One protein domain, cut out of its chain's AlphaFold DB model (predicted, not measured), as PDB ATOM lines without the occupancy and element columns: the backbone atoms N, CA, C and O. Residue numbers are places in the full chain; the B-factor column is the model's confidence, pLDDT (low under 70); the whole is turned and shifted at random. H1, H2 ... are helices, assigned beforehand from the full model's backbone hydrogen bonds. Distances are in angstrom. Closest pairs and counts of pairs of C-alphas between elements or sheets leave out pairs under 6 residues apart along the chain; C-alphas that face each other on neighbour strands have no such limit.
ATOM      1  N   LEU A  14      47.190 -52.576 -17.830       92.75
ATOM      2  CA  LEU A  14      47.735 -51.238 -17.649       92.75
ATOM      3  C   LEU A  14      46.741 -50.316 -16.937       92.75
ATOM      4  O   LEU A  14      47.159 -49.575 -16.054       92.75
ATOM      5  N   LEU A  15      45.443 -50.377 -17.259       92.56
ATOM      6  CA  LEU A  15      44.420 -49.588 -16.558       92.56
ATOM      7  C   LEU A  15      44.331 -49.926 -15.063       92.56
ATOM      8  O   LEU A  15      44.290 -49.011 -14.241       92.56
ATOM      9  N   ASP A  16      44.331 -51.211 -14.696       89.56
ATOM     10  CA  ASP A  16      44.316 -51.636 -13.288       89.56
ATOM     11  C   ASP A  16      45.599 -51.212 -12.553       89.56
ATOM     12  O   ASP A  16      45.539 -50.692 -11.436       89.56
ATOM     13  N   GLU A  17      46.765 -51.371 -13.186       86.62
ATOM     14  CA  GLU A  17      48.044 -50.919 -12.628       86.62
ATOM     15  C   GLU A  17      48.109 -49.396 -12.489       86.62
ATOM     16  O   GLU A  17      48.579 -48.893 -11.471       86.62
ATOM     17  N   ALA A  18      47.596 -48.649 -13.464       89.69
ATOM     18  CA  ALA A  18      47.525 -47.197 -13.416       89.69
ATOM     19  C   ALA A  18      46.575 -46.722 -12.306       89.69
ATOM     20  O   ALA A  18      46.948 -45.868 -11.504       89.69
ATOM     21  N   ALA A  19      45.395 -47.333 -12.171       88.12
ATOM     22  CA  ALA A  19      44.448 -47.015 -11.103       88.12
ATOM     23  C   ALA A  19      45.051 -47.209  -9.703       88.12
ATOM     24  O   ALA A  19      44.750 -46.432  -8.794       88.12
ATOM     25  N   LYS A  20      45.947 -48.193  -9.515       82.56
ATOM     26  CA  LYS A  20      46.684 -48.348  -8.247       82.56
ATOM     27  C   LYS A  20      47.489 -47.094  -7.937       82.56
ATOM     28  O   LYS A  20      47.517 -46.685  -6.781       82.56
ATOM     29  N   LYS A  21      48.147 -46.508  -8.943       83.62
ATOM     30  CA  LYS A  21      49.056 -45.359  -8.801       83.62
ATOM     31  C   LYS A  21      48.343 -44.002  -8.824       83.62
ATOM     32  O   LYS A  21      49.012 -42.991  -8.994       83.62
ATOM     33  N   LEU A  22      47.014 -43.981  -8.683       81.00
ATOM     34  CA  LEU A  22      46.215 -42.759  -8.619       81.00
ATOM     35  C   LEU A  22      46.229 -42.172  -7.189       81.00
ATOM     36  O   LEU A  22      47.121 -41.389  -6.892       81.00
ATOM     37  N   PHE A  23      45.325 -42.574  -6.274       74.25
ATOM     38  CA  PHE A  23      45.239 -42.004  -4.902       74.25
ATOM     39  C   PHE A  23      44.996 -43.021  -3.785       74.25
ATOM     40  O   PHE A  23      43.921 -43.082  -3.191       74.25
ATOM     41  N   GLY A  24      46.020 -43.798  -3.436       67.75
ATOM     42  CA  GLY A  24      45.901 -44.743  -2.327       67.75
ATOM     43  C   GLY A  24      44.861 -45.840  -2.597       67.75
ATOM     44  O   GLY A  24      44.424 -46.058  -3.728       67.75
ATOM     45  N   TYR A  25      44.498 -46.601  -1.564       69.81
ATOM     46  CA  TYR A  25      43.759 -47.849  -1.760       69.81
ATOM     47  C   TYR A  25      42.266 -47.656  -2.041       69.81
ATOM     48  O   TYR A  25      41.727 -48.354  -2.898       69.81
ATOM     49  N   TYR A  26      41.577 -46.766  -1.331       73.81
ATOM     50  CA  TYR A  26      40.139 -46.578  -1.486       73.81
ATOM     51  C   TYR A  26      39.795 -46.026  -2.870       73.81
ATOM     52  O   TYR A  26      38.926 -46.587  -3.536       73.81
ATOM     53  N   VAL A  27      40.532 -45.023  -3.368       81.38
ATOM     54  CA  VAL A  27      40.335 -44.515  -4.735       81.38
ATOM     55  C   VAL A  27      40.591 -45.622  -5.754       81.38
ATOM     56  O   VAL A  27      39.739 -45.873  -6.606       81.38
ATOM     57  N   TYR A  28      41.694 -46.367  -5.613       85.19
ATOM     58  CA  TYR A  28      41.946 -47.550  -6.440       85.19
ATOM     59  C   TYR A  28      40.777 -48.542  -6.394       85.19
ATOM     60  O   TYR A  28      40.349 -49.023  -7.438       85.19
ATOM     61  N   ARG A  29      40.216 -48.833  -5.213       84.62
ATOM     62  CA  ARG A  29      39.075 -49.747  -5.074       84.62
ATOM     63  C   ARG A  29      37.873 -49.258  -5.880       84.62
ATOM     64  O   ARG A  29      37.260 -50.087  -6.542       84.62
ATOM     65  N   LYS A  30      37.544 -47.963  -5.853       89.81
ATOM     66  CA  LYS A  30      36.411 -47.415  -6.619       89.81
ATOM     67  C   LYS A  30      36.637 -47.521  -8.129       89.81
ATOM     68  O   LYS A  30      35.798 -48.081  -8.830       89.81
ATOM     69  N   PHE A  31      37.814 -47.115  -8.613       92.12
ATOM     70  CA  PHE A  31      38.187 -47.277 -10.026       92.12
ATOM     71  C   PHE A  31      38.191 -48.749 -10.457       92.12
ATOM     72  O   PHE A  31      37.654 -49.093 -11.509       92.12
ATOM     73  N   ARG A  32      38.731 -49.643  -9.624       91.44
ATOM     74  CA  ARG A  32      38.760 -51.084  -9.888       91.44
ATOM     75  C   ARG A  32      37.365 -51.695  -9.919       91.44
ATOM     76  O   ARG A  32      37.124 -52.552 -10.763       91.44
ATOM     77  N   LEU A  33      36.467 -51.318  -9.006       92.25
ATOM     78  CA  LEU A  33      35.086 -51.811  -9.005       92.25
ATOM     79  C   LEU A  33      34.383 -51.419 -10.308       92.25
ATOM     80  O   LEU A  33      33.779 -52.279 -10.945       92.25
ATOM     81  N   TYR A  34      34.557 -50.174 -10.757       95.25
ATOM     82  CA  TYR A  34      33.989 -49.713 -12.024       95.25
ATOM     83  C   TYR A  34      34.585 -50.440 -13.226       95.25
ATOM     84  O   TYR A  34      33.851 -51.000 -14.039       95.25
ATOM     85  N   LEU A  35      35.914 -50.549 -13.286       94.19
ATOM     86  CA  LEU A  35      36.597 -51.298 -14.338       94.19
ATOM     87  C   LEU A  35      36.194 -52.782 -14.349       94.19
ATOM     88  O   LEU A  35      36.034 -53.366 -15.419       94.19
ATOM     89  N   SER A  36      35.992 -53.391 -13.177       92.56
ATOM     90  CA  SER A  36      35.547 -54.785 -13.049       92.56
ATOM     91  C   SER A  36      34.112 -54.968 -13.528       92.56
ATOM     92  O   SER A  36      33.835 -55.977 -14.175       92.56
ATOM     93  N   SER A  37      33.223 -54.009 -13.250       93.38
ATOM     94  CA  SER A  37      31.847 -54.012 -13.759       93.38
ATOM     95  C   SER A  37      31.846 -53.989 -15.292       93.38
ATOM     96  O   SER A  37      31.381 -54.940 -15.919       93.38
ATOM     97  N   ILE A  38      32.547 -53.020 -15.896       93.94
ATOM     98  CA  ILE A  38      32.700 -52.895 -17.358       93.94
ATOM     99  C   ILE A  38      33.294 -54.173 -17.969       93.94
ATOM    100  O   ILE A  38      32.781 -54.717 -18.947       93.94
ATOM    101  N   THR A  39      34.375 -54.685 -17.376       92.38
ATOM    102  CA  THR A  39      35.062 -55.893 -17.859       92.38
ATOM    103  C   THR A  39      34.161 -57.124 -17.758       92.38
ATOM    104  O   THR A  39      34.200 -57.994 -18.628       92.38
ATOM    105  N   THR A  40      33.329 -57.218 -16.719       92.12
ATOM    106  CA  THR A  40      32.358 -58.309 -16.559       92.12
ATOM    107  C   THR A  40      31.303 -58.246 -17.656       92.12
ATOM    108  O   THR A  40      31.075 -59.252 -18.323       92.12
ATOM    109  N   THR A  41      30.729 -57.069 -17.911       91.94
ATOM    110  CA  THR A  41      29.761 -56.855 -18.993       91.94
ATOM    111  C   THR A  41      30.343 -57.227 -20.355       91.94
ATOM    112  O   THR A  41      29.733 -58.001 -21.091       91.94
ATOM    113  N   LEU A  42      31.547 -56.750 -20.682       92.25
ATOM    114  CA  LEU A  42      32.211 -57.068 -21.950       92.25
ATOM    115  C   LEU A  42      32.483 -58.569 -22.107       92.25
ATOM    116  O   LEU A  42      32.268 -59.134 -23.178       92.25
ATOM    117  N   ASN A  43      32.920 -59.236 -21.034       91.19
ATOM    118  CA  ASN A  43      33.138 -60.681 -21.050       91.19
ATOM    119  C   ASN A  43      31.831 -61.458 -21.238       91.19
ATOM    120  O   ASN A  43      31.828 -62.436 -21.982       91.19
ATOM    121  N   LEU A  44      30.736 -61.036 -20.602       91.44
ATOM    122  CA  LEU A  44      29.420 -61.650 -20.795       91.44
ATOM    123  C   LEU A  44      28.946 -61.481 -22.241       91.44
ATOM    124  O   LEU A  44      28.565 -62.466 -22.869       91.44
ATOM    125  N   GLN A  45      29.061 -60.275 -22.803       91.69
ATOM    126  CA  GLN A  45      28.716 -60.015 -24.204       91.69
ATOM    127  C   GLN A  45      29.528 -60.893 -25.166       91.69
ATOM    128  O   GLN A  45      28.969 -61.474 -26.099       91.69
ATOM    129  N   TYR A  46      30.827 -61.058 -24.909       90.81
ATOM    130  CA  TYR A  46      31.685 -61.949 -25.688       90.81
ATOM    131  C   TYR A  46      31.282 -63.426 -25.544       90.81
ATOM    132  O   TYR A  46      31.097 -64.121 -26.543       90.81
ATOM    133  N   GLN A  47      31.096 -63.913 -24.313       92.75
ATOM    134  CA  GLN A  47      30.726 -65.307 -24.030       92.75
ATOM    135  C   GLN A  47      29.356 -65.681 -24.605       92.75
ATOM    136  O   GLN A  47      29.156 -66.809 -25.055       92.75
ATOM    137  N   GLU A  48      28.422 -64.734 -24.632       93.06
ATOM    138  CA  GLU A  48      27.097 -64.909 -25.225       93.06
ATOM    139  C   GLU A  48      27.104 -64.766 -26.756       93.06
ATOM    140  O   GLU A  48      26.057 -64.944 -27.391       93.06
ATOM    141  N   GLY A  49      28.261 -64.469 -27.360       92.56
ATOM    142  CA  GLY A  49      28.427 -64.292 -28.798       92.56
ATOM    143  C   GLY A  49      27.742 -63.037 -29.334       92.56
ATOM    144  O   GLY A  49      27.294 -63.041 -30.478       92.56
ATOM    145  N   LEU A  50      27.599 -61.991 -28.516       91.75
ATOM    146  CA  LEU A  50      27.022 -60.697 -28.902       91.75
ATOM    147  C   LEU A  50      28.060 -59.783 -29.570       91.75
ATOM    148  O   LEU A  50      27.719 -58.981 -30.440       91.75
ATOM    149  N   SER A  51      29.334 -59.936 -29.213       90.25
ATOM    150  CA  SER A  51      30.444 -59.165 -29.775       90.25
ATOM    151  C   SER A  51      31.712 -60.002 -29.935       90.25
ATOM    152  O   SER A  51      31.987 -60.919 -29.166       90.25
ATOM    153  N   GLU A  52      32.522 -59.639 -30.924       86.81
ATOM    154  CA  GLU A  52      33.889 -60.110 -31.139       86.81
ATOM    155  C   GLU A  52      34.861 -59.007 -30.686       86.81
ATOM    156  O   GLU A  52      35.372 -58.212 -31.477       86.81
ATOM    157  N   GLY A  53      35.076 -58.914 -29.374       82.44
ATOM    158  CA  GLY A  53      35.900 -57.866 -28.767       82.44
ATOM    159  C   GLY A  53      35.193 -56.509 -28.670       82.44
ATOM    160  O   GLY A  53      33.967 -56.432 -28.621       82.44
ATOM    161  N   LEU A  54      35.984 -55.431 -28.613       82.38
ATOM    162  CA  LEU A  54      35.508 -54.078 -28.291       82.38
ATOM    163  C   LEU A  54      34.869 -53.312 -29.456       82.38
ATOM    164  O   LEU A  54      34.275 -52.267 -29.219       82.38
ATOM    165  N   THR A  55      35.008 -53.772 -30.700       83.50
ATOM    166  CA  THR A  55      34.626 -52.976 -31.885       83.50
ATOM    167  C   THR A  55      33.722 -53.705 -32.872       83.50
ATOM    168  O   THR A  55      33.227 -53.083 -33.809       83.50
ATOM    169  N   ARG A  56      33.489 -55.012 -32.698       86.31
ATOM    170  CA  ARG A  56      32.787 -55.832 -33.694       86.31
ATOM    171  C   ARG A  56      31.527 -56.466 -33.107       86.31
ATOM    172  O   ARG A  56      31.623 -57.485 -32.431       86.31
ATOM    173  N   PRO A  57      30.336 -55.904 -33.358       89.56
ATOM    174  CA  PRO A  57      29.087 -56.557 -32.980       89.56
ATOM    175  C   PRO A  57      28.764 -57.738 -33.901       89.56
ATOM    176  O   PRO A  57      28.927 -57.646 -35.121       89.56
ATOM    177  N   THR A  58      28.237 -58.828 -33.338       91.69
ATOM    178  CA  THR A  58      27.727 -59.967 -34.118       91.69
ATOM    179  C   THR A  58      26.283 -59.726 -34.567       91.69
ATOM    180  O   THR A  58      25.615 -58.798 -34.108       91.69
ATOM    181  N   ALA A  59      25.749 -60.593 -35.433       89.56
ATOM    182  CA  ALA A  59      24.328 -60.559 -35.794       89.56
ATOM    183  C   ALA A  59      23.405 -60.719 -34.570       89.56
ATOM    184  O   ALA A  59      22.376 -60.055 -34.483       89.56
ATOM    185  N   LYS A  60      23.801 -61.555 -33.599       90.00
ATOM    186  CA  LYS A  60      23.070 -61.724 -32.337       90.00
ATOM    187  C   LYS A  60      23.135 -60.447 -31.497       90.00
ATOM    188  O   LYS A  60      22.102 -60.010 -30.999       90.00
ATOM    189  N   GLY A  61      24.304 -59.810 -31.404       89.12
ATOM    190  CA  GLY A  61      24.459 -58.516 -30.733       89.12
ATOM    191  C   GLY A  61      23.540 -57.448 -31.312       89.12
ATOM    192  O   GLY A  61      22.759 -56.854 -30.580       89.12
ATOM    193  N   ARG A  62      23.529 -57.283 -32.640       89.31
ATOM    194  CA  ARG A  62      22.668 -56.308 -33.345       89.31
ATOM    195  C   ARG A  62      21.165 -56.482 -33.063       89.31
ATOM    196  O   ARG A  62      20.408 -55.527 -33.198       89.31
ATOM    197  N   SER A  63      20.731 -57.685 -32.675       86.69
ATOM    198  CA  SER A  63      19.335 -57.966 -32.305       86.69
ATOM    199  C   SER A  63      18.987 -57.630 -30.848       86.69
ATOM    200  O   SER A  63      17.811 -57.526 -30.507       86.69
ATOM    201  N   MET A  64      19.987 -57.456 -29.978       88.38
ATOM    202  CA  MET A  64      19.777 -57.100 -28.577       88.38
ATOM    203  C   MET A  64      19.621 -55.586 -28.436       88.38
ATOM    204  O   MET A  64      20.539 -54.825 -28.740       88.38
ATOM    205  N   LEU A  65      18.461 -55.157 -27.936       88.06
ATOM    206  CA  LEU A  65      18.133 -53.739 -27.781       88.06
ATOM    207  C   LEU A  65      18.943 -53.062 -26.678       88.06
ATOM    208  O   LEU A  65      19.491 -51.985 -26.887       88.06
ATOM    209  N   PHE A  66      19.016 -53.684 -25.503       90.38
ATOM    210  CA  PHE A  66      19.667 -53.099 -24.339       90.38
ATOM    211  C   PHE A  66      20.104 -54.186 -23.355       90.38
ATOM    212  O   PHE A  66      19.422 -55.202 -23.226       90.38
ATOM    213  N   ASP A  67      21.226 -53.979 -22.660       91.50
ATOM    214  CA  ASP A  67      21.724 -54.886 -21.620       91.50
ATOM    215  C   ASP A  67      21.750 -54.171 -20.271       91.50
ATOM    216  O   ASP A  67      22.702 -53.465 -19.940       91.50
ATOM    217  N   PHE A  68      20.709 -54.376 -19.470       91.00
ATOM    218  CA  PHE A  68      20.594 -53.787 -18.136       91.00
ATOM    219  C   PHE A  68      21.707 -54.229 -17.177       91.00
ATOM    220  O   PHE A  68      22.025 -53.495 -16.249       91.00
ATOM    221  N   ARG A  69      22.366 -55.373 -17.426       89.81
ATOM    222  CA  ARG A  69      23.502 -55.852 -16.613       89.81
ATOM    223  C   ARG A  69      24.757 -54.993 -16.789       89.81
ATOM    224  O   ARG A  69      25.720 -55.171 -16.053       89.81
ATOM    225  N   SER A  70      24.772 -54.107 -17.787       87.75
ATOM    226  CA  SER A  70      25.829 -53.108 -17.969       87.75
ATOM    227  C   SER A  70      25.710 -51.927 -17.008       87.75
ATOM    228  O   SER A  70      26.635 -51.126 -16.906       87.75
ATOM    229  N   LEU A  71      24.583 -51.785 -16.309       93.50
ATOM    230  CA  LEU A  71      24.308 -50.641 -15.454       93.50
ATOM    231  C   LEU A  71      24.559 -50.993 -13.989       93.50
ATOM    232  O   LEU A  71      23.976 -51.926 -13.446       93.50
ATOM    233  N   ASP A  72      25.424 -50.210 -13.352       94.44
ATOM    234  CA  ASP A  72      25.629 -50.237 -11.909       94.44
ATOM    235  C   ASP A  72      25.698 -48.797 -11.395       94.44
ATOM    236  O   ASP A  72      26.721 -48.114 -11.510       94.44
ATOM    237  N   PHE A  73      24.568 -48.325 -10.867       94.25
ATOM    238  CA  PHE A  73      24.427 -46.965 -10.358       94.25
ATOM    239  C   PHE A  73      25.376 -46.698  -9.191       94.25
ATOM    240  O   PHE A  73      26.043 -45.665  -9.165       94.25
ATOM    241  N   ASN A  74      25.473 -47.651  -8.258       93.88
ATOM    242  CA  ASN A  74      26.282 -47.510  -7.051       93.88
ATOM    243  C   ASN A  74      27.760 -47.380  -7.402       93.88
ATOM    244  O   ASN A  74      28.470 -46.572  -6.815       93.88
ATOM    245  N   VAL A  75      28.229 -48.145  -8.384       94.06
ATOM    246  CA  VAL A  75      29.623 -48.035  -8.793       94.06
ATOM    247  C   VAL A  75      29.852 -46.749  -9.592       94.06
ATOM    248  O   VAL A  75      30.839 -46.070  -9.329       94.06
ATOM    249  N   LEU A  76      28.947 -46.350 -10.496       96.06
ATOM    250  CA  LEU A  76      29.083 -45.107 -11.273       96.06
ATOM    251  C   LEU A  76      29.154 -43.855 -10.380       96.06
ATOM    252  O   LEU A  76      30.034 -43.009 -10.564       96.06
ATOM    253  N   ILE A  77      28.250 -43.739  -9.406       95.94
ATOM    254  CA  ILE A  77      28.197 -42.573  -8.520       95.94
ATOM    255  C   ILE A  77      29.435 -42.463  -7.628       95.94
ATOM    256  O   ILE A  77      29.905 -41.360  -7.362       95.94
ATOM    257  N   GLU A  78      30.009 -43.593  -7.214       93.94
ATOM    258  CA  GLU A  78      31.207 -43.612  -6.378       93.94
ATOM    259  C   GLU A  78      32.439 -43.064  -7.107       93.94
ATOM    260  O   GLU A  78      33.163 -42.244  -6.541       93.94
ATOM    261  N   ILE A  79      32.686 -43.470  -8.358       94.75
ATOM    262  CA  ILE A  79      33.835 -42.960  -9.132       94.75
ATOM    263  C   ILE A  79      33.658 -41.471  -9.471       94.75
ATOM    264  O   ILE A  79      34.610 -40.702  -9.313       94.75
ATOM    265  N   GLN A 330      55.124 -44.191 -15.350       89.31
ATOM    266  CA  GLN A 330      56.184 -43.675 -16.225       89.31
ATOM    267  C   GLN A 330      55.574 -42.933 -17.424       89.31
ATOM    268  O   GLN A 330      54.502 -43.322 -17.891       89.31
ATOM    269  N   ASP A 331      56.281 -41.951 -17.985       91.25
ATOM    270  CA  ASP A 331      55.803 -41.147 -19.126       91.25
ATOM    271  C   ASP A 331      55.365 -41.998 -20.326       91.25
ATOM    272  O   ASP A 331      54.395 -41.678 -21.013       91.25
ATOM    273  N   THR A 332      56.046 -43.124 -20.565       94.50
ATOM    274  CA  THR A 332      55.686 -44.075 -21.627       94.50
ATOM    275  C   THR A 332      54.323 -44.716 -21.388       94.50
ATOM    276  O   THR A 332      53.545 -44.874 -22.324       94.50
ATOM    277  N   ASP A 333      54.012 -45.069 -20.141       94.50
ATOM    278  CA  ASP A 333      52.717 -45.640 -19.770       94.50
ATOM    279  C   ASP A 333      51.625 -44.566 -19.790       94.50
ATOM    280  O   ASP A 333      50.531 -44.824 -20.284       94.50
ATOM    281  N   LEU A 334      51.927 -43.348 -19.326       93.81
ATOM    282  CA  LEU A 334      50.994 -42.221 -19.389       93.81
ATOM    283  C   LEU A 334      50.632 -41.878 -20.842       93.81
ATOM    284  O   LEU A 334      49.460 -41.700 -21.165       93.81
ATOM    285  N   THR A 335      51.621 -41.879 -21.741       95.56
ATOM    286  CA  THR A 335      51.407 -41.689 -23.184       95.56
ATOM    287  C   THR A 335      50.482 -42.766 -23.747       95.56
ATOM    288  O   THR A 335      49.492 -42.438 -24.400       95.56
ATOM    289  N   ARG A 336      50.728 -44.044 -23.424       96.06
ATOM    290  CA  ARG A 336      49.856 -45.158 -23.840       96.06
ATOM    291  C   ARG A 336      48.426 -45.004 -23.315       96.06
ATOM    292  O   ARG A 336      47.476 -45.270 -24.047       96.06
ATOM    293  N   LEU A 337      48.247 -44.540 -22.075       96.12
ATOM    294  CA  LEU A 337      46.921 -44.254 -21.517       96.12
ATOM    295  C   LEU A 337      46.209 -43.135 -22.294       96.12
ATOM    296  O   LEU A 337      45.020 -43.266 -22.588       96.12
ATOM    297  N   HIS A 338      46.913 -42.066 -22.679       96.38
ATOM    298  CA  HIS A 338      46.353 -41.012 -23.531       96.38
ATOM    299  C   HIS A 338      46.006 -41.513 -24.944       96.38
ATOM    300  O   HIS A 338      44.960 -41.149 -25.478       96.38
ATOM    301  N   GLU A 339      46.818 -42.390 -25.536       95.94
ATOM    302  CA  GLU A 339      46.535 -43.009 -26.841       95.94
ATOM    303  C   GLU A 339      45.291 -43.909 -26.798       95.94
ATOM    304  O   GLU A 339      44.413 -43.810 -27.661       95.94
ATOM    305  N   MET A 340      45.168 -44.747 -25.764       95.69
ATOM    306  CA  MET A 340      43.973 -45.559 -25.510       95.69
ATOM    307  C   MET A 340      42.733 -44.670 -25.311       95.69
ATOM    308  O   MET A 340      41.674 -44.924 -25.883       95.69
ATOM    309  N   SER A 341      42.887 -43.582 -24.552       96.38
ATOM    310  CA  SER A 341      41.854 -42.585 -24.263       96.38
ATOM    311  C   SER A 341      41.340 -41.919 -25.548       96.38
ATOM    312  O   SER A 341      40.132 -41.907 -25.790       96.38
ATOM    313  N   GLY A 342      42.242 -41.460 -26.424       96.19
ATOM    314  CA  GLY A 342      41.892 -40.890 -27.731       96.19
ATOM    315  C   GLY A 342      41.358 -41.919 -28.735       96.19
ATOM    316  O   GLY A 342      40.584 -41.586 -29.632       96.19
ATOM    317  N   THR A 343      41.721 -43.194 -28.591       93.81
ATOM    318  CA  THR A 343      41.142 -44.267 -29.410       93.81
ATOM    319  C   THR A 343      39.691 -44.544 -29.015       93.81
ATOM    320  O   THR A 343      38.838 -44.672 -29.893       93.81
ATOM    321  N   LEU A 344      39.383 -44.569 -27.712       94.31
ATOM    322  CA  LEU A 344      38.000 -44.663 -27.236       94.31
ATOM    323  C   LEU A 344      37.168 -43.454 -27.629       94.31
ATOM    324  O   LEU A 344      36.010 -43.635 -27.979       94.31
ATOM    325  N   GLU A 345      37.742 -42.251 -27.591       95.88
ATOM    326  CA  GLU A 345      37.068 -41.030 -28.038       95.88
ATOM    327  C   GLU A 345      36.510 -41.182 -29.454       95.88
ATOM    328  O   GLU A 345      35.316 -41.002 -29.661       95.88
ATOM    329  N   LYS A 346      37.333 -41.647 -30.400       93.56
ATOM    330  CA  LYS A 346      36.895 -41.894 -31.783       93.56
ATOM    331  C   LYS A 346      35.776 -42.933 -31.878       93.56
ATOM    332  O   LYS A 346      34.905 -42.812 -32.735       93.56
ATOM    333  N   LEU A 347      35.805 -43.965 -31.031       91.31
ATOM    334  CA  LEU A 347      34.756 -44.989 -31.006       91.31
ATOM    335  C   LEU A 347      33.437 -44.441 -30.461       91.31
ATOM    336  O   LEU A 347      32.391 -44.721 -31.043       91.31
ATOM    337  N   VAL A 348      33.475 -43.655 -29.381       94.00
ATOM    338  CA  VAL A 348      32.253 -43.066 -28.821       94.00
ATOM    339  C   VAL A 348      31.694 -41.972 -29.736       94.00
ATOM    340  O   VAL A 348      30.500 -41.956 -30.011       94.00
ATOM    341  N   GLU A 349      32.553 -41.144 -30.336       93.44
ATOM    342  CA  GLU A 349      32.149 -40.110 -31.297       93.44
ATOM    343  C   GLU A 349      31.466 -40.687 -32.539       93.44
ATOM    344  O   GLU A 349      30.536 -40.079 -33.077       93.44
ATOM    345  N   ALA A 350      31.870 -41.878 -32.986       88.25
ATOM    346  CA  ALA A 350      31.219 -42.562 -34.100       88.25
ATOM    347  C   ALA A 350      29.739 -42.884 -33.815       88.25
ATOM    348  O   ALA A 350      28.936 -42.910 -34.746       88.25
ATOM    349  N   GLY A 351      29.354 -43.089 -32.550       83.88
ATOM    350  CA  GLY A 351      27.972 -43.401 -32.175       83.88
ATOM    351  C   GLY A 351      27.025 -42.198 -32.186       83.88
ATOM    352  O   GLY A 351      25.835 -42.359 -32.456       83.88
ATOM    353  N   TRP A 352      27.522 -40.978 -31.961       86.31
ATOM    354  CA  TRP A 352      26.696 -39.764 -32.061       86.31
ATOM    355  C   TRP A 352      26.874 -38.987 -33.367       86.31
ATOM    356  O   TRP A 352      25.992 -38.220 -33.740       86.31
ATOM    357  N   SER A 353      27.949 -39.231 -34.121       84.50
ATOM    358  CA  SER A 353      28.110 -38.728 -35.497       84.50
ATOM    359  C   SER A 353      27.576 -39.685 -36.578       84.50
ATOM    360  O   SER A 353      27.407 -39.275 -37.728       84.50
ATOM    361  N   GLY A 354      27.285 -40.944 -36.228       83.88
ATOM    362  CA  GLY A 354      26.883 -42.011 -37.151       83.88
ATOM    363  C   GLY A 354      25.847 -42.981 -36.569       83.88
ATOM    364  O   GLY A 354      25.145 -42.667 -35.616       83.88
ATOM    365  N   SER A 355      25.687 -44.164 -37.172       85.25
ATOM    366  CA  SER A 355      24.747 -45.177 -36.672       85.25
ATOM    367  C   SER A 355      25.327 -45.962 -35.497       85.25
ATOM    368  O   SER A 355      26.488 -46.368 -35.520       85.25
ATOM    369  N   ILE A 356      24.489 -46.251 -34.500       90.56
ATOM    370  CA  ILE A 356      24.835 -47.177 -33.422       90.56
ATOM    371  C   ILE A 356      24.412 -48.583 -33.847       90.56
ATOM    372  O   ILE A 356      23.229 -48.906 -33.883       90.56
ATOM    373  N   ASP A 357      25.385 -49.429 -34.170       85.25
ATOM    374  CA  ASP A 357      25.122 -50.789 -34.657       85.25
ATOM    375  C   ASP A 357      24.710 -51.766 -33.541       85.25
ATOM    376  O   ASP A 357      23.981 -52.725 -33.791       85.25
ATOM    377  N   PHE A 358      25.212 -51.565 -32.318       91.31
ATOM    378  CA  PHE A 358      24.975 -52.442 -31.170       91.31
ATOM    379  C   PHE A 358      25.041 -51.642 -29.865       91.31
ATOM    380  O   PHE A 358      26.122 -51.338 -29.354       91.31
ATOM    381  N   LEU A 359      23.866 -51.292 -29.339       92.69
ATOM    382  CA  LEU A 359      23.724 -50.362 -28.220       92.69
ATOM    383  C   LEU A 359      24.388 -50.868 -26.918       92.69
ATOM    384  O   LEU A 359      25.128 -50.092 -26.317       92.69
ATOM    385  N   PRO A 360      24.259 -52.148 -26.508       94.38
ATOM    386  CA  PRO A 360      24.985 -52.668 -25.342       94.38
ATOM    387  C   PRO A 360      26.517 -52.538 -25.389       94.38
ATOM    388  O   PRO A 360      27.131 -52.255 -24.360       94.38
ATOM    389  N   LEU A 361      27.152 -52.724 -26.551       93.50
ATOM    390  CA  LEU A 361      28.603 -52.523 -26.677       93.50
ATOM    391  C   LEU A 361      28.960 -51.040 -26.619       93.50
ATOM    392  O   LEU A 361      29.947 -50.670 -25.989       93.50
ATOM    393  N   TYR A 362      28.138 -50.189 -27.232       95.31
ATOM    394  CA  TYR A 362      28.321 -48.742 -27.180       95.31
ATOM    395  C   TYR A 362      28.229 -48.197 -25.745       95.31
ATOM    396  O   TYR A 362      29.065 -47.396 -25.334       95.31
ATOM    397  N   VAL A 363      27.296 -48.706 -24.928       96.06
ATOM    398  CA  VAL A 363      27.222 -48.382 -23.490       96.06
ATOM    399  C   VAL A 363      28.509 -48.777 -22.762       96.06
ATOM    400  O   VAL A 363      29.055 -47.968 -22.011       96.06
ATOM    401  N   ALA A 364      29.047 -49.973 -23.013       94.88
ATOM    402  CA  ALA A 364      30.305 -50.404 -22.399       94.88
ATOM    403  C   ALA A 364      31.502 -49.527 -22.826       94.88
ATOM    404  O   ALA A 364      32.363 -49.212 -22.003       94.88
ATOM    405  N   GLN A 365      31.541 -49.077 -24.086       95.38
ATOM    406  CA  GLN A 365      32.554 -48.136 -24.587       95.38
ATOM    407  C   GLN A 365      32.447 -46.764 -23.905       95.38
ATOM    408  O   GLN A 365      33.468 -46.209 -23.492       95.38
ATOM    409  N   LEU A 366      31.229 -46.239 -23.732       97.44
ATOM    410  CA  LEU A 366      30.977 -44.989 -23.007       97.44
ATOM    411  C   LEU A 366      31.431 -45.085 -21.547       97.44
ATOM    412  O   LEU A 366      32.145 -44.206 -21.070       97.44
ATOM    413  N   GLN A 367      31.091 -46.169 -20.848       97.38
ATOM    414  CA  GLN A 367      31.536 -46.387 -19.468       97.38
ATOM    415  C   GLN A 367      33.060 -46.499 -19.356       97.38
ATOM    416  O   GLN A 367      33.671 -45.918 -18.457       97.38
ATOM    417  N   LEU A 368      33.707 -47.185 -20.298       96.56
ATOM    418  CA  LEU A 368      35.162 -47.272 -20.337       96.56
ATOM    419  C   LEU A 368      35.813 -45.906 -20.595       96.56
ATOM    420  O   LEU A 368      36.805 -45.565 -19.949       96.56
ATOM    421  N   ARG A 369      35.222 -45.086 -21.474       97.19
ATOM    422  CA  ARG A 369      35.653 -43.703 -21.715       97.19
ATOM    423  C   ARG A 369      35.459 -42.827 -20.472       97.19
ATOM    424  O   ARG A 369      36.370 -42.070 -20.145       97.19
ATOM    425  N   ILE A 370      34.348 -42.959 -19.740       98.25
ATOM    426  CA  ILE A 370      34.135 -42.284 -18.443       98.25
ATOM    427  C   ILE A 370      35.247 -42.671 -17.462       98.25
ATOM    428  O   ILE A 370      35.902 -41.796 -16.903       98.25
ATOM    429  N   CYS A 371      35.525 -43.971 -17.314       96.88
ATOM    430  CA  CYS A 371      36.587 -44.471 -16.439       96.88
ATOM    431  C   CYS A 371      37.954 -43.860 -16.789       96.88
ATOM    432  O   CYS A 371      38.641 -43.326 -15.922       96.88
ATOM    433  N   MET A 372      38.331 -43.889 -18.071       96.44
ATOM    434  CA  MET A 372      39.627 -43.393 -18.537       96.44
ATOM    435  C   MET A 372      39.773 -41.871 -18.458       96.44
ATOM    436  O   MET A 372      40.839 -41.384 -18.091       96.44
ATOM    437  N   THR A 373      38.731 -41.115 -18.802       97.56
ATOM    438  CA  THR A 373      38.770 -39.643 -18.726       97.56
ATOM    439  C   THR A 373      38.879 -39.170 -17.283       97.56
ATOM    440  O   THR A 373      39.707 -38.312 -16.996       97.56
ATOM    441  N   LEU A 374      38.146 -39.803 -16.361       96.88
ATOM    442  CA  LEU A 374      38.276 -39.541 -14.928       96.88
ATOM    443  C   LEU A 374      39.653 -39.943 -14.397       96.88
ATOM    444  O   LEU A 374      40.249 -39.186 -13.635       96.88
ATOM    445  N   LEU A 375      40.189 -41.092 -14.825       95.12
ATOM    446  CA  LEU A 375      41.530 -41.551 -14.449       95.12
ATOM    447  C   LEU A 375      42.613 -40.540 -14.856       95.12
ATOM    448  O   LEU A 375      43.580 -40.377 -14.123       95.12
ATOM    449  N   LEU A 376      42.447 -39.883 -16.007       95.44
ATOM    450  CA  LEU A 376      43.386 -38.913 -16.584       95.44
ATOM    451  C   LEU A 376      43.051 -37.449 -16.258       95.44
ATOM    452  O   LEU A 376      43.690 -36.544 -16.790       95.44
ATOM    453  N   GLY A 377      42.037 -37.202 -15.427       94.81
ATOM    454  CA  GLY A 377      41.707 -35.853 -14.976       94.81
ATOM    455  C   GLY A 377      40.977 -34.976 -15.993       94.81
ATOM    456  O   GLY A 377      40.791 -33.786 -15.731       94.81
ATOM    457  N   ASP A 378      40.514 -35.539 -17.108       95.94
ATOM    458  CA  ASP A 378      39.836 -34.821 -18.191       95.94
ATOM    459  C   ASP A 378      38.323 -34.718 -17.939       95.94
ATOM    460  O   ASP A 378      37.505 -35.400 -18.563       95.94
ATOM    461  N   HIS A 379      37.942 -33.841 -17.006       94.94
ATOM    462  CA  HIS A 379      36.538 -33.602 -16.656       94.94
ATOM    463  C   HIS A 379      35.690 -33.155 -17.848       94.94
ATOM    464  O   HIS A 379      34.520 -33.526 -17.935       94.94
ATOM    465  N   ALA A 380      36.249 -32.385 -18.785       95.12
ATOM    466  CA  ALA A 380      35.506 -31.930 -19.952       95.12
ATOM    467  C   ALA A 380      35.128 -33.115 -20.855       95.12
ATOM    468  O   ALA A 380      33.969 -33.237 -21.259       95.12
ATOM    469  N   ALA A 381      36.071 -34.020 -21.135       96.88
ATOM    470  CA  ALA A 381      35.777 -35.238 -21.883       96.88
ATOM    471  C   ALA A 381      34.854 -36.192 -21.112       96.88
ATOM    472  O   ALA A 381      33.971 -36.800 -21.726       96.88
ATOM    473  N   THR A 382      34.981 -36.292 -19.782       98.12
ATOM    474  CA  THR A 382      34.018 -37.045 -18.965       98.12
ATOM    475  C   THR A 382      32.610 -36.479 -19.120       98.12
ATOM    476  O   THR A 382      31.683 -37.235 -19.393       98.12
ATOM    477  N   GLY A 383      32.439 -35.158 -19.009       97.94
ATOM    478  CA  GLY A 383      31.139 -34.503 -19.140       97.94
ATOM    479  C   GLY A 383      30.501 -34.711 -20.517       97.94
ATOM    480  O   GLY A 383      29.327 -35.065 -20.596       97.94
ATOM    481  N   ARG A 384      31.289 -34.617 -21.600       97.69
ATOM    482  CA  ARG A 384      30.840 -34.976 -22.960       97.69
ATOM    483  C   ARG A 384      30.392 -36.437 -23.063       97.69
ATOM    484  O   ARG A 384      29.354 -36.735 -23.643       97.69
ATOM    485  N   THR A 385      31.154 -37.351 -22.469       98.50
ATOM    486  CA  THR A 385      30.833 -38.786 -22.496       98.50
ATOM    487  C   THR A 385      29.577 -39.101 -21.675       98.50
ATOM    488  O   THR A 385      28.762 -39.925 -22.087       98.50
ATOM    489  N   LEU A 386      29.375 -38.411 -20.547       98.56
ATOM    490  CA  LEU A 386      28.157 -38.508 -19.739       98.56
ATOM    491  C   LEU A 386      26.921 -37.994 -20.487       98.56
ATOM    492  O   LEU A 386      25.849 -38.558 -20.294       98.56
ATOM    493  N   ALA A 387      27.058 -37.000 -21.375       98.50
ATOM    494  CA  ALA A 387      25.958 -36.532 -22.224       98.50
ATOM    495  C   ALA A 387      25.456 -37.646 -23.146       98.50
ATOM    496  O   ALA A 387      24.265 -37.961 -23.172       98.50
ATOM    497  N   ALA A 388      26.380 -38.318 -23.831       98.25
ATOM    498  CA  ALA A 388      26.056 -39.450 -24.690       98.25
ATOM    499  C   ALA A 388      25.506 -40.653 -23.910       98.25
ATOM    500  O   ALA A 388      24.543 -41.293 -24.332       98.25
ATOM    501  N   TYR A 389      26.080 -40.946 -22.745       98.38
ATOM    502  CA  TYR A 389      25.593 -42.000 -21.859       98.38
ATOM    503  C   TYR A 389      24.177 -41.722 -21.336       98.38
ATOM    504  O   TYR A 389      23.325 -42.615 -21.364       98.38
ATOM    505  N   SER A 390      23.901 -40.480 -20.934       98.44
ATOM    506  CA  SER A 390      22.569 -40.036 -20.519       98.44
ATOM    507  C   SER A 390      21.565 -40.178 -21.664       98.44
ATOM    508  O   SER A 390      20.498 -40.749 -21.469       98.44
ATOM    509  N   ALA A 391      21.937 -39.777 -22.883       98.12
ATOM    510  CA  ALA A 391      21.084 -39.897 -24.062       98.12
ATOM    511  C   ALA A 391      20.672 -41.344 -24.366       98.12
ATOM    512  O   ALA A 391      19.490 -41.625 -24.547       98.12
ATOM    513  N   VAL A 392      21.628 -42.281 -24.365       97.12
ATOM    514  CA  VAL A 392      21.344 -43.713 -24.569       97.12
ATOM    515  C   VAL A 392      20.432 -44.268 -23.470       97.12
ATOM    516  O   VAL A 392      19.503 -45.028 -23.754       97.12
ATOM    517  N   THR A 393      20.680 -43.878 -22.220       97.62
ATOM    518  CA  THR A 393      19.897 -44.320 -21.058       97.62
ATOM    519  C   THR A 393      18.474 -43.752 -21.094       97.62
ATOM    520  O   THR A 393      17.518 -44.482 -20.835       97.62
ATOM    521  N   GLN A 394      18.308 -42.490 -21.501       97.81
ATOM    522  CA  GLN A 394      17.004 -41.855 -21.689       97.81
ATOM    523  C   GLN A 394      16.217 -42.517 -22.825       97.81
ATOM    524  O   GLN A 394      15.036 -42.804 -22.655       97.81
ATOM    525  N   SER A 395      16.858 -42.823 -23.959       96.31
ATOM    526  CA  SER A 395      16.218 -43.570 -25.051       96.31
ATOM    527  C   SER A 395      15.715 -44.941 -24.586       96.31
ATOM    528  O   SER A 395      14.604 -45.344 -24.933       96.31
ATOM    529  N   ALA A 396      16.493 -45.645 -23.756       95.12
ATOM    530  CA  ALA A 396      16.049 -46.896 -23.147       95.12
ATOM    531  C   ALA A 396      14.849 -46.671 -22.209       95.12
ATOM    532  O   ALA A 396      13.863 -47.404 -22.293       95.12
ATOM    533  N   TYR A 397      14.885 -45.636 -21.363       95.44
ATOM    534  CA  TYR A 397      13.781 -45.298 -20.458       95.44
ATOM    535  C   TYR A 397      12.487 -45.025 -21.235       95.44
ATOM    536  O   TYR A 397      11.438 -45.604 -20.946       95.44
ATOM    537  N   ASP A 398      12.565 -44.212 -22.284       94.25
ATOM    538  CA  ASP A 398      11.418 -43.849 -23.118       94.25
ATOM    539  C   ASP A 398      10.860 -45.051 -23.896       94.25
ATOM    540  O   ASP A 398       9.651 -45.141 -24.124       94.25
ATOM    541  N   TYR A 399      11.717 -45.999 -24.285       91.44
ATOM    542  CA  TYR A 399      11.292 -47.235 -24.937       91.44
ATOM    543  C   TYR A 399      10.554 -48.177 -23.976       91.44
ATOM    544  O   TYR A 399       9.454 -48.634 -24.297       91.44
ATOM    545  N   TYR A 400      11.129 -48.452 -22.800       89.56
ATOM    546  CA  TYR A 400      10.578 -49.408 -21.826       89.56
ATOM    547  C   TYR A 400       9.451 -48.825 -20.952       89.56
ATOM    548  O   TYR A 400       8.690 -49.569 -20.328       89.56
ATOM    549  N   SER A 401       9.286 -47.499 -20.921       89.00
ATOM    550  CA  SER A 401       8.154 -46.838 -20.255       89.00
ATOM    551  C   SER A 401       6.847 -46.964 -21.042       89.00
ATOM    552  O   SER A 401       5.773 -46.830 -20.456       89.00
ATOM    553  N   GLN A 402       6.890 -47.299 -22.332       84.44
ATOM    554  CA  GLN A 402       5.687 -47.528 -23.132       84.44
ATOM    555  C   GLN A 402       5.097 -48.913 -22.835       84.44
ATOM    556  O   GLN A 402       5.782 -49.928 -22.944       84.44
ATOM    557  N   THR A 403       3.815 -48.962 -22.463       65.38
ATOM    558  CA  THR A 403       3.087 -50.217 -22.221       65.38
ATOM    559  C   THR A 403       2.649 -50.866 -23.539       65.38
ATOM    560  O   THR A 403       2.312 -50.175 -24.501       65.38
ATOM    561  N   GLY A 404       2.645 -52.203 -23.600       67.69
ATOM    562  CA  GLY A 404       2.177 -52.971 -24.763       67.69
ATOM    563  C   GLY A 404       3.092 -54.145 -25.114       67.69
ATOM    564  O   GLY A 404       3.797 -54.668 -24.254       67.69
ATOM    565  N   GLU A 405       3.121 -54.544 -26.391       62.59
ATOM    566  CA  GLU A 405       3.934 -55.674 -26.887       62.59
ATOM    567  C   GLU A 405       5.440 -55.538 -26.589       62.59
ATOM    568  O   GLU A 405       6.152 -56.533 -26.517       62.59
ATOM    569  N   ARG A 406       5.931 -54.312 -26.369       65.50
ATOM    570  CA  ARG A 406       7.352 -54.005 -26.123       65.50
ATOM    571  C   ARG A 406       7.867 -54.452 -24.757       65.50
ATOM    572  O   ARG A 406       9.072 -54.609 -24.591       65.50
ATOM    573  N   THR A 407       6.969 -54.638 -23.795       66.50
ATOM    574  CA  THR A 407       7.281 -55.059 -22.420       66.50
ATOM    575  C   THR A 407       6.502 -56.313 -22.039       66.50
ATOM    576  O   THR A 407       6.366 -56.599 -20.857       66.50
ATOM    577  N   VAL A 408       5.953 -57.043 -23.019       67.62
ATOM    578  CA  VAL A 408       5.026 -58.163 -22.770       67.62
ATOM    579  C   VAL A 408       5.672 -59.294 -21.963       67.62
ATOM    580  O   VAL A 408       4.980 -60.004 -21.240       67.62
ATOM    581  N   ASP A 409       6.997 -59.413 -22.062       73.88
ATOM    582  CA  ASP A 409       7.799 -60.424 -21.374       73.88
ATOM    583  C   ASP A 409       8.331 -59.952 -20.002       73.88
ATOM    584  O   ASP A 409       9.009 -60.716 -19.317       73.88
ATOM    585  N   LEU A 410       8.053 -58.707 -19.589       79.19
ATOM    586  CA  LEU A 410       8.475 -58.144 -18.301       79.19
ATOM    587  C   LEU A 410       7.290 -58.074 -17.335       79.19
ATOM    588  O   LEU A 410       6.213 -57.594 -17.693       79.19
ATOM    589  N   SER A 411       7.497 -58.507 -16.088       84.25
ATOM    590  CA  SER A 411       6.528 -58.240 -15.023       84.25
ATOM    591  C   SER A 411       6.461 -56.733 -14.726       84.25
ATOM    592  O   SER A 411       7.414 -55.999 -14.996       84.25
ATOM    593  N   GLU A 412       5.338 -56.253 -14.178       84.94
ATOM    594  CA  GLU A 412       5.208 -54.840 -13.784       84.94
ATOM    595  C   GLU A 412       6.273 -54.443 -12.749       84.94
ATOM    596  O   GLU A 412       6.894 -53.394 -12.889       84.94
ATOM    597  N   GLU A 413       6.545 -55.318 -11.775       87.81
ATOM    598  CA  GLU A 413       7.558 -55.096 -10.737       87.81
ATOM    599  C   GLU A 413       8.973 -54.997 -11.328       87.81
ATOM    600  O   GLU A 413       9.695 -54.043 -11.041       87.81
ATOM    601  N   ASP A 414       9.356 -55.931 -12.207       88.62
ATOM    602  CA  ASP A 414      10.665 -55.888 -12.868       88.62
ATOM    603  C   ASP A 414      10.802 -54.632 -13.734       88.62
ATOM    604  O   ASP A 414      11.848 -53.984 -13.746       88.62
ATOM    605  N   ARG A 415       9.737 -54.249 -14.446       88.88
ATOM    606  CA  ARG A 415       9.727 -53.038 -15.271       88.88
ATOM    607  C   ARG A 415       9.935 -51.783 -14.427       88.88
ATOM    608  O   ARG A 415      10.754 -50.950 -14.807       88.88
ATOM    609  N   ASP A 416       9.250 -51.657 -13.296       91.00
ATOM    610  CA  ASP A 416       9.397 -50.502 -12.408       91.00
ATOM    611  C   ASP A 416      10.823 -50.405 -11.838       91.00
ATOM    612  O   ASP A 416      11.404 -49.319 -11.815       91.00
ATOM    613  N   ILE A 417      11.433 -51.540 -11.470       92.69
ATOM    614  CA  ILE A 417      12.834 -51.599 -11.019       92.69
ATOM    615  C   ILE A 417      13.789 -51.124 -12.122       92.69
ATOM    616  O   ILE A 417      14.677 -50.304 -11.871       92.69
ATOM    617  N   LEU A 418      13.614 -51.613 -13.353       92.31
ATOM    618  CA  LEU A 418      14.468 -51.242 -14.484       92.31
ATOM    619  C   LEU A 418      14.316 -49.762 -14.858       92.31
ATOM    620  O   LEU A 418      15.315 -49.097 -15.137       92.31
ATOM    621  N   LEU A 419      13.094 -49.228 -14.832       94.62
ATOM    622  CA  LEU A 419      12.834 -47.813 -15.103       94.62
ATOM    623  C   LEU A 419      13.427 -46.908 -14.023       94.62
ATOM    624  O   LEU A 419      14.046 -45.903 -14.364       94.62
ATOM    625  N   ALA A 420      13.311 -47.279 -12.745       95.69
ATOM    626  CA  ALA A 420      13.929 -46.536 -11.647       95.69
ATOM    627  C   ALA A 420      15.466 -46.516 -11.752       95.69
ATOM    628  O   ALA A 420      16.102 -45.493 -11.485       95.69
ATOM    629  N   MET A 421      16.073 -47.629 -12.180       95.88
ATOM    630  CA  MET A 421      17.511 -47.690 -12.441       95.88
ATOM    631  C   MET A 421      17.912 -46.746 -13.584       95.88
ATOM    632  O   MET A 421      18.846 -45.961 -13.422       95.88
ATOM    633  N   LEU A 422      17.209 -46.788 -14.720       97.25
ATOM    634  CA  LEU A 422      17.484 -45.902 -15.858       97.25
ATOM    635  C   LEU A 422      17.331 -44.421 -15.480       97.25
ATOM    636  O   LEU A 422      18.222 -43.631 -15.784       97.25
ATOM    637  N   ASP A 423      16.261 -44.064 -14.766       97.44
ATOM    638  CA  ASP A 423      16.015 -42.702 -14.272       97.44
ATOM    639  C   ASP A 423      17.164 -42.205 -13.380       97.44
ATOM    640  O   ASP A 423      17.713 -41.124 -13.596       97.44
ATOM    641  N   SER A 424      17.630 -43.051 -12.453       96.75
ATOM    642  CA  SER A 424      18.770 -42.734 -11.583       96.75
ATOM    643  C   SER A 424      20.051 -42.466 -12.386       96.75
ATOM    644  O   SER A 424      20.788 -41.519 -12.103       96.75
ATOM    645  N   HIS A 425      20.315 -43.270 -13.419       97.62
ATOM    646  CA  HIS A 425      21.468 -43.086 -14.298       97.62
ATOM    647  C   HIS A 425      21.371 -41.814 -15.152       97.62
ATOM    648  O   HIS A 425      22.383 -41.122 -15.301       97.62
ATOM    649  N   VAL A 426      20.187 -41.480 -15.678       97.94
ATOM    650  CA  VAL A 426      19.948 -40.223 -16.408       97.94
ATOM    651  C   VAL A 426      20.191 -39.029 -15.490       97.94
ATOM    652  O   VAL A 426      20.997 -38.160 -15.825       97.94
ATOM    653  N   ALA A 427      19.554 -39.013 -14.316       96.56
ATOM    654  CA  ALA A 427      19.626 -37.901 -13.373       96.56
ATOM    655  C   ALA A 427      21.064 -37.625 -12.913       96.56
ATOM    656  O   ALA A 427      21.526 -36.483 -12.957       96.56
ATOM    657  N   LEU A 428      21.805 -38.672 -12.530       96.94
ATOM    658  CA  LEU A 428      23.209 -38.538 -12.142       96.94
ATOM    659  C   LEU A 428      24.070 -38.024 -13.299       96.94
ATOM    660  O   LEU A 428      24.898 -37.138 -13.097       96.94
ATOM    661  N   SER A 429      23.894 -38.581 -14.497       97.44
ATOM    662  CA  SER A 429      24.738 -38.242 -15.645       97.44
ATOM    663  C   SER A 429      24.508 -36.810 -16.109       97.44
ATOM    664  O   SER A 429      25.486 -36.111 -16.361       97.44
ATOM    665  N   ASP A 430      23.250 -36.358 -16.160       96.75
ATOM    666  CA  ASP A 430      22.893 -34.968 -16.472       96.75
ATOM    667  C   ASP A 430      23.489 -33.995 -15.454       96.75
ATOM    668  O   ASP A 430      24.248 -33.086 -15.807       96.75
ATOM    669  N   TYR A 431      23.252 -34.251 -14.169       94.88
ATOM    670  CA  TYR A 431      23.716 -33.384 -13.094       94.88
ATOM    671  C   TYR A 431      25.250 -33.316 -12.993       94.88
ATOM    672  O   TYR A 431      25.824 -32.228 -12.846       94.88
ATOM    673  N   ALA A 432      25.931 -34.465 -13.059       96.19
ATOM    674  CA  ALA A 432      27.387 -34.547 -12.981       96.19
ATOM    675  C   ALA A 432      28.049 -33.998 -14.246       96.19
ATOM    676  O   ALA A 432      29.001 -33.223 -14.173       96.19
ATOM    677  N   GLY A 433      27.544 -34.383 -15.416       97.25
ATOM    678  CA  GLY A 433      28.172 -34.065 -16.685       97.25
ATOM    679  C   GLY A 433      28.102 -32.582 -17.038       97.25
ATOM    680  O   GLY A 433      29.118 -32.021 -17.450       97.25
ATOM    681  N   ARG A 434      26.975 -31.908 -16.764       96.25
ATOM    682  CA  ARG A 434      26.876 -30.443 -16.913       96.25
ATOM    683  C   ARG A 434      27.858 -29.706 -15.999       96.25
ATOM    684  O   ARG A 434      28.525 -28.777 -16.452       96.25
ATOM    685  N   ARG A 435      28.022 -30.143 -14.742       94.25
ATOM    686  CA  ARG A 435      29.014 -29.554 -13.815       94.25
ATOM    687  C   ARG A 435      30.442 -29.763 -14.280       94.25
ATOM    688  O   ARG A 435      31.231 -28.826 -14.235       94.25
ATOM    689  N   LEU A 436      30.775 -30.971 -14.723       95.56
ATOM    690  CA  LEU A 436      32.106 -31.279 -15.231       95.56
ATOM    691  C   LEU A 436      32.429 -30.432 -16.472       95.56
ATOM    692  O   LEU A 436      33.525 -29.888 -16.554       95.56
ATOM    693  N   LEU A 437      31.468 -30.222 -17.379       95.88
ATOM    694  CA  LEU A 437      31.626 -29.318 -18.527       95.88
ATOM    695  C   LEU A 437      31.769 -27.846 -18.121       95.88
ATOM    696  O   LEU A 437      32.575 -27.129 -18.708       95.88
ATOM    697  N   ALA A 438      31.003 -27.395 -17.126       94.06
ATOM    698  CA  ALA A 438      31.042 -26.017 -16.635       94.06
ATOM    699  C   ALA A 438      32.261 -25.723 -15.749       94.06
ATOM    700  O   ALA A 438      32.523 -24.564 -15.428       94.06
ATOM    701  N   CYS A 439      32.999 -26.755 -15.333       90.19
ATOM    702  CA  CYS A 439      34.055 -26.621 -14.342       90.19
ATOM    703  C   CYS A 439      35.223 -25.762 -14.842       90.19
ATOM    704  O   CYS A 439      35.794 -25.010 -14.053       90.19
ATOM    705  N   GLY A 440      35.573 -25.845 -16.130       90.00
ATOM    706  CA  GLY A 440      36.759 -25.184 -16.678       90.00
ATOM    707  C   GLY A 440      38.054 -25.603 -15.968       90.00
ATOM    708  O   GLY A 440      38.110 -26.592 -15.234       90.00
ATOM    709  N   ARG A 441      39.130 -24.833 -16.146       91.69
ATOM    710  CA  ARG A 441      40.408 -25.123 -15.465       91.69
ATOM    711  C   ARG A 441      40.306 -24.942 -13.948       91.69
ATOM    712  O   ARG A 441      39.417 -24.263 -13.432       91.69
ATOM    713  N   SER A 442      41.267 -25.487 -13.203       90.00
ATOM    714  CA  SER A 442      41.295 -25.428 -11.730       90.00
ATOM    715  C   SER A 442      41.321 -24.006 -11.143       90.00
ATOM    716  O   SER A 442      40.983 -23.827  -9.975       90.00
ATOM    717  N   HIS A 443      41.697 -23.010 -11.945       91.38
ATOM    718  CA  HIS A 443      41.782 -21.589 -11.593       91.38
ATOM    719  C   HIS A 443      40.719 -20.709 -12.277       91.38
ATOM    720  O   HIS A 443      40.721 -19.491 -12.110       91.38
ATOM    721  N   GLU A 444      39.814 -21.295 -13.061       92.31
ATOM    722  CA  GLU A 444      38.725 -20.570 -13.720       92.31
ATOM    723  C   GLU A 444      37.456 -20.630 -12.860       92.31
ATOM    724  O   GLU A 444      36.996 -21.711 -12.499       92.31
ATOM    725  N   PHE A 445      36.875 -19.472 -12.533       90.44
ATOM    726  CA  PHE A 445      35.668 -19.365 -11.686       90.44
ATOM    727  C   PHE A 445      34.531 -18.582 -12.347       90.44
ATOM    728  O   PHE A 445      33.537 -18.265 -11.698       90.44
ATOM    729  N   MET A 446      34.695 -18.226 -13.621       88.12
ATOM    730  CA  MET A 446      33.636 -17.581 -14.391       88.12
ATOM    731  C   MET A 446      32.518 -18.585 -14.659       88.12
ATOM    732  O   MET A 446      32.792 -19.768 -14.852       88.12
ATOM    733  N   ASP A 447      31.276 -18.109 -14.698       86.94
ATOM    734  CA  ASP A 447      30.133 -18.949 -15.040       86.94
ATOM    735  C   ASP A 447      30.244 -19.423 -16.498       86.94
ATOM    736  O   ASP A 447      30.189 -18.623 -17.433       86.94
ATOM    737  N   GLN A 448      30.441 -20.729 -16.684       89.69
ATOM    738  CA  GLN A 448      30.505 -21.377 -17.997       89.69
ATOM    739  C   GLN A 448      29.233 -22.181 -18.305       89.69
ATOM    740  O   GLN A 448      29.216 -22.940 -19.275       89.69
ATOM    741  N   SER A 449      28.166 -22.017 -17.512       91.38
ATOM    742  CA  SER A 449      26.964 -22.859 -17.580       91.38
ATOM    743  C   SER A 449      26.286 -22.809 -18.946       91.38
ATOM    744  O   SER A 449      25.901 -23.851 -19.460       91.38
ATOM    745  N   GLU A 450      26.191 -21.641 -19.588       93.75
ATOM    746  CA  GLU A 450      25.591 -21.534 -20.930       93.75
ATOM    747  C   GLU A 450      26.366 -22.345 -21.979       93.75
ATOM    748  O   GLU A 450      25.778 -23.123 -22.729       93.75
ATOM    749  N   LYS A 451      27.698 -22.212 -22.004       93.69
ATOM    750  CA  LYS A 451      28.562 -22.955 -22.933       93.69
ATOM    751  C   LYS A 451      28.541 -24.456 -22.634       93.69
ATOM    752  O   LYS A 451      28.524 -25.261 -23.563       93.69
ATOM    753  N   ALA A 452      28.547 -24.822 -21.355       95.12
ATOM    754  CA  ALA A 452      28.460 -26.205 -20.907       95.12
ATOM    755  C   ALA A 452      27.123 -26.841 -21.303       95.12
ATOM    756  O   ALA A 452      27.120 -27.952 -21.823       95.12
ATOM    757  N   ASN A 453      26.012 -26.121 -21.128       96.81
ATOM    758  CA  ASN A 453      24.685 -26.574 -21.530       96.81
ATOM    759  C   ASN A 453      24.592 -26.756 -23.043       96.81
ATOM    760  O   ASN A 453      24.148 -27.804 -23.481       96.81
ATOM    761  N   ALA A 454      25.097 -25.807 -23.837       97.19
ATOM    762  CA  ALA A 454      25.108 -25.948 -25.292       97.19
ATOM    763  C   ALA A 454      25.909 -27.181 -25.757       97.19
ATOM    764  O   ALA A 454      25.433 -27.943 -26.591       97.19
ATOM    765  N   ALA A 455      27.101 -27.404 -25.189       96.44
ATOM    766  CA  ALA A 455      27.925 -28.571 -25.517       96.44
ATOM    767  C   ALA A 455      27.291 -29.893 -25.054       96.44
ATOM    768  O   ALA A 455      27.428 -30.916 -25.724       96.44
ATOM    769  N   TRP A 456      26.615 -29.879 -23.903       98.06
ATOM    770  CA  TRP A 456      25.848 -31.016 -23.412       98.06
ATOM    771  C   TRP A 456      24.696 -31.351 -24.359       98.06
ATOM    772  O   TRP A 456      24.608 -32.484 -24.823       98.06
ATOM    773  N   ASP A 457      23.844 -30.366 -24.653       98.19
ATOM    774  CA  ASP A 457      22.626 -30.542 -25.442       98.19
ATOM    775  C   ASP A 457      22.971 -31.011 -26.869       98.19
ATOM    776  O   ASP A 457      22.348 -31.940 -27.372       98.19
ATOM    777  N   GLU A 458      24.038 -30.477 -27.483       97.12
ATOM    778  CA  GLU A 458      24.532 -30.919 -28.799       97.12
ATOM    779  C   GLU A 458      24.835 -32.427 -28.840       97.12
ATOM    780  O   GLU A 458      24.368 -33.142 -29.729       97.12
ATOM    781  N   ILE A 459      25.610 -32.926 -27.872       97.50
ATOM    782  CA  ILE A 459      26.010 -34.339 -27.825       97.50
ATOM    783  C   ILE A 459      24.830 -35.217 -27.415       97.50
ATOM    784  O   ILE A 459      24.645 -36.301 -27.979       97.50
ATOM    785  N   PHE A 460      24.041 -34.764 -26.442       98.38
ATOM    786  CA  PHE A 460      22.866 -35.476 -25.962       98.38
ATOM    787  C   PHE A 460      21.869 -35.699 -27.103       98.38
ATOM    788  O   PHE A 460      21.519 -36.845 -27.389       98.38
ATOM    789  N   ASP A 461      21.481 -34.640 -27.815       97.81
ATOM    790  CA  ASP A 461      20.495 -34.707 -28.896       97.81
ATOM    791  C   ASP A 461      20.997 -35.553 -30.073       97.81
ATOM    792  O   ASP A 461      20.261 -36.399 -30.595       97.81
ATOM    793  N   ALA A 462      22.266 -35.386 -30.468       96.88
ATOM    794  CA  ALA A 462      22.869 -36.172 -31.544       96.88
ATOM    795  C   ALA A 462      22.921 -37.671 -31.202       96.88
ATOM    796  O   ALA A 462      22.546 -38.517 -32.020       96.88
ATOM    797  N   THR A 463      23.334 -38.011 -29.977       97.50
ATOM    798  CA  THR A 463      23.391 -39.406 -29.520       97.50
ATOM    799  C   THR A 463      21.993 -40.005 -29.420       97.50
ATOM    800  O   THR A 463      21.762 -41.118 -29.898       97.50
ATOM    801  N   ARG A 464      21.047 -39.261 -28.835       96.81
ATOM    802  CA  ARG A 464      19.660 -39.689 -28.643       96.81
ATOM    803  C   ARG A 464      18.996 -40.012 -29.975       96.81
ATOM    804  O   ARG A 464      18.406 -41.079 -30.120       96.81
ATOM    805  N   LEU A 465      19.175 -39.153 -30.982       95.69
ATOM    806  CA  LEU A 465      18.667 -39.389 -32.334       95.69
ATOM    807  C   LEU A 465      19.129 -40.741 -32.902       95.69
ATOM    808  O   LEU A 465      18.370 -41.410 -33.606       95.69
ATOM    809  N   ASN A 466      20.371 -41.146 -32.636       95.25
ATOM    810  CA  ASN A 466      20.908 -42.410 -33.139       95.25
ATOM    811  C   ASN A 466      20.498 -43.606 -32.276       95.25
ATOM    812  O   ASN A 466      20.210 -44.663 -32.834       95.25
ATOM    813  N   ALA A 467      20.393 -43.442 -30.956       94.88
ATOM    814  CA  ALA A 467      19.878 -44.475 -30.060       94.88
ATOM    815  C   ALA A 467      18.397 -44.789 -30.346       94.88
ATOM    816  O   ALA A 467      18.027 -45.954 -30.492       94.88
ATOM    817  N   ASP A 468      17.563 -43.765 -30.546       93.69
ATOM    818  CA  ASP A 468      16.138 -43.919 -30.869       93.69
ATOM    819  C   ASP A 468      15.923 -44.683 -32.189       93.69
ATOM    820  O   ASP A 468      14.982 -45.475 -32.311       93.69
ATOM    821  N   LYS A 469      16.816 -44.528 -33.179       91.94
ATOM    822  CA  LYS A 469      16.784 -45.324 -34.425       91.94
ATOM    823  C   LYS A 469      16.994 -46.816 -34.171       91.94
ATOM    824  O   LYS A 469      16.382 -47.626 -34.861       91.94
ATOM    825  N   VAL A 470      17.820 -47.192 -33.194       90.56
ATOM    826  CA  VAL A 470      18.033 -48.605 -32.830       90.56
ATOM    827  C   VAL A 470      16.761 -49.194 -32.223       90.56
ATOM    828  O   VAL A 470      16.319 -50.268 -32.628       90.56
ATOM    829  N   PHE A 471      16.128 -48.463 -31.302       88.56
ATOM    830  CA  PHE A 471      14.882 -48.892 -30.662       88.56
ATOM    831  C   PHE A 471      13.686 -48.933 -31.626       88.56
ATOM    832  O   PHE A 471      12.822 -49.801 -31.509       88.56
ATOM    833  N   THR A 472      13.623 -48.021 -32.597       84.38
ATOM    834  CA  THR A 472      12.536 -47.974 -33.592       84.38
ATOM    835  C   THR A 472      12.756 -48.915 -34.779       84.38
ATOM    836  O   THR A 472      11.790 -49.489 -35.274       84.38
ATOM    837  N   GLY A 473      14.000 -49.126 -35.218       73.50
ATOM    838  CA  GLY A 473      14.344 -49.995 -36.351       73.50
ATOM    839  C   GLY A 473      14.184 -51.494 -36.079       73.50
ATOM    840  O   GLY A 473      14.036 -52.270 -37.017       73.50
ATOM    841  N   ASN A 474      14.159 -51.895 -34.806       59.88
ATOM    842  CA  ASN A 474      13.933 -53.273 -34.357       59.88
ATOM    843  C   ASN A 474      12.465 -53.554 -33.970       59.88
ATOM    844  O   ASN A 474      12.176 -54.554 -33.308       59.88
ATOM    845  N   GLN A 475      11.517 -52.703 -34.382       53.09
ATOM    846  CA  GLN A 475      10.092 -53.031 -34.300       53.09
ATOM    847  C   GLN A 475       9.816 -54.289 -35.138       53.09
ATOM    848  O   GLN A 475      10.043 -54.297 -36.349       53.09
TER     849      GLN A 475
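Overview. This is residues 14 to 79 and 330 to 475 of the 479 residues of an uncharacterized protein of Chlorobium sp. (UniProt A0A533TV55). The longest helix, H8, belongs to an up-and-down bundle of five helices, H5 to H9, each running against the one before it, with H6 and H7 in its middle. H2 covers H6 with H1 folded back at its start, and H4 packs on both H2 and H8. The printed part has 212 residues, with nine named helices, H1 to H9 along the chain, and no named strand; the class is all helix. It is compact, with a radius of gyration of the C-alphas of 17.2 A and spans of 52 by 41 by 32 A.

Arrangement. For each pair of helices below, the two residues named are those whose C-alphas come closest, and the distance is between these C-alphas. H8, residues 412 to 438, and H7, residues 379 to 400, form a hairpin at 24 degrees, with Gly 433 and Gly 383 3.9 A apart. H9, residues 449 to 473, touches H7 at a steep tilt of 38 degrees, Arg 464 to Ala 391, 4.8 A. H6, residues 359 to 375, forms hairpins with H7, Ile 370 to Thr 382, 5.3 A, and with H5, residues 331 to 353, Arg 369 to Leu 344, 6.1 A. H2, residues 24 to 47, touches H6 at a shallow tilt of 19 degrees, opposite ways, Ile 38 to Ala 364, 6.1 A. H4, residues 73 to 79, touches H2, Val 75 to Tyr 34, 5.7 A, and H8, Phe 73 to His 425, 6.3 A. H1, residues 14 to 20, forms a hairpin with H2, Lys 20 to Tyr 28, 5.1 A. H3, residues 59 to 63, is close to but not clearly touching H6, Arg 62 to Leu 359, 7.9 A. Every O i to N i+4 pair is within hydrogen-bond range except in H5 (17 of 19), H8 (22 of 23) and H9 (20 of 21).

Along the chain. H8 is 38.8 A long, H9 35.3 A, H2 33.5 A. C-alpha 14 is at (47.735, -51.238, -17.649), C-alpha 473 at (14.344, -49.995, -36.351).

Size, cuts and confidence. Residues 80 to 329 are not printed; C-alphas 79 and 330 are 23.5 A apart. The links H2 to H3 and H7 to H8 are long. Residues 24 to 25, 403 to 408 and 474 to 475 have pLDDT under 70.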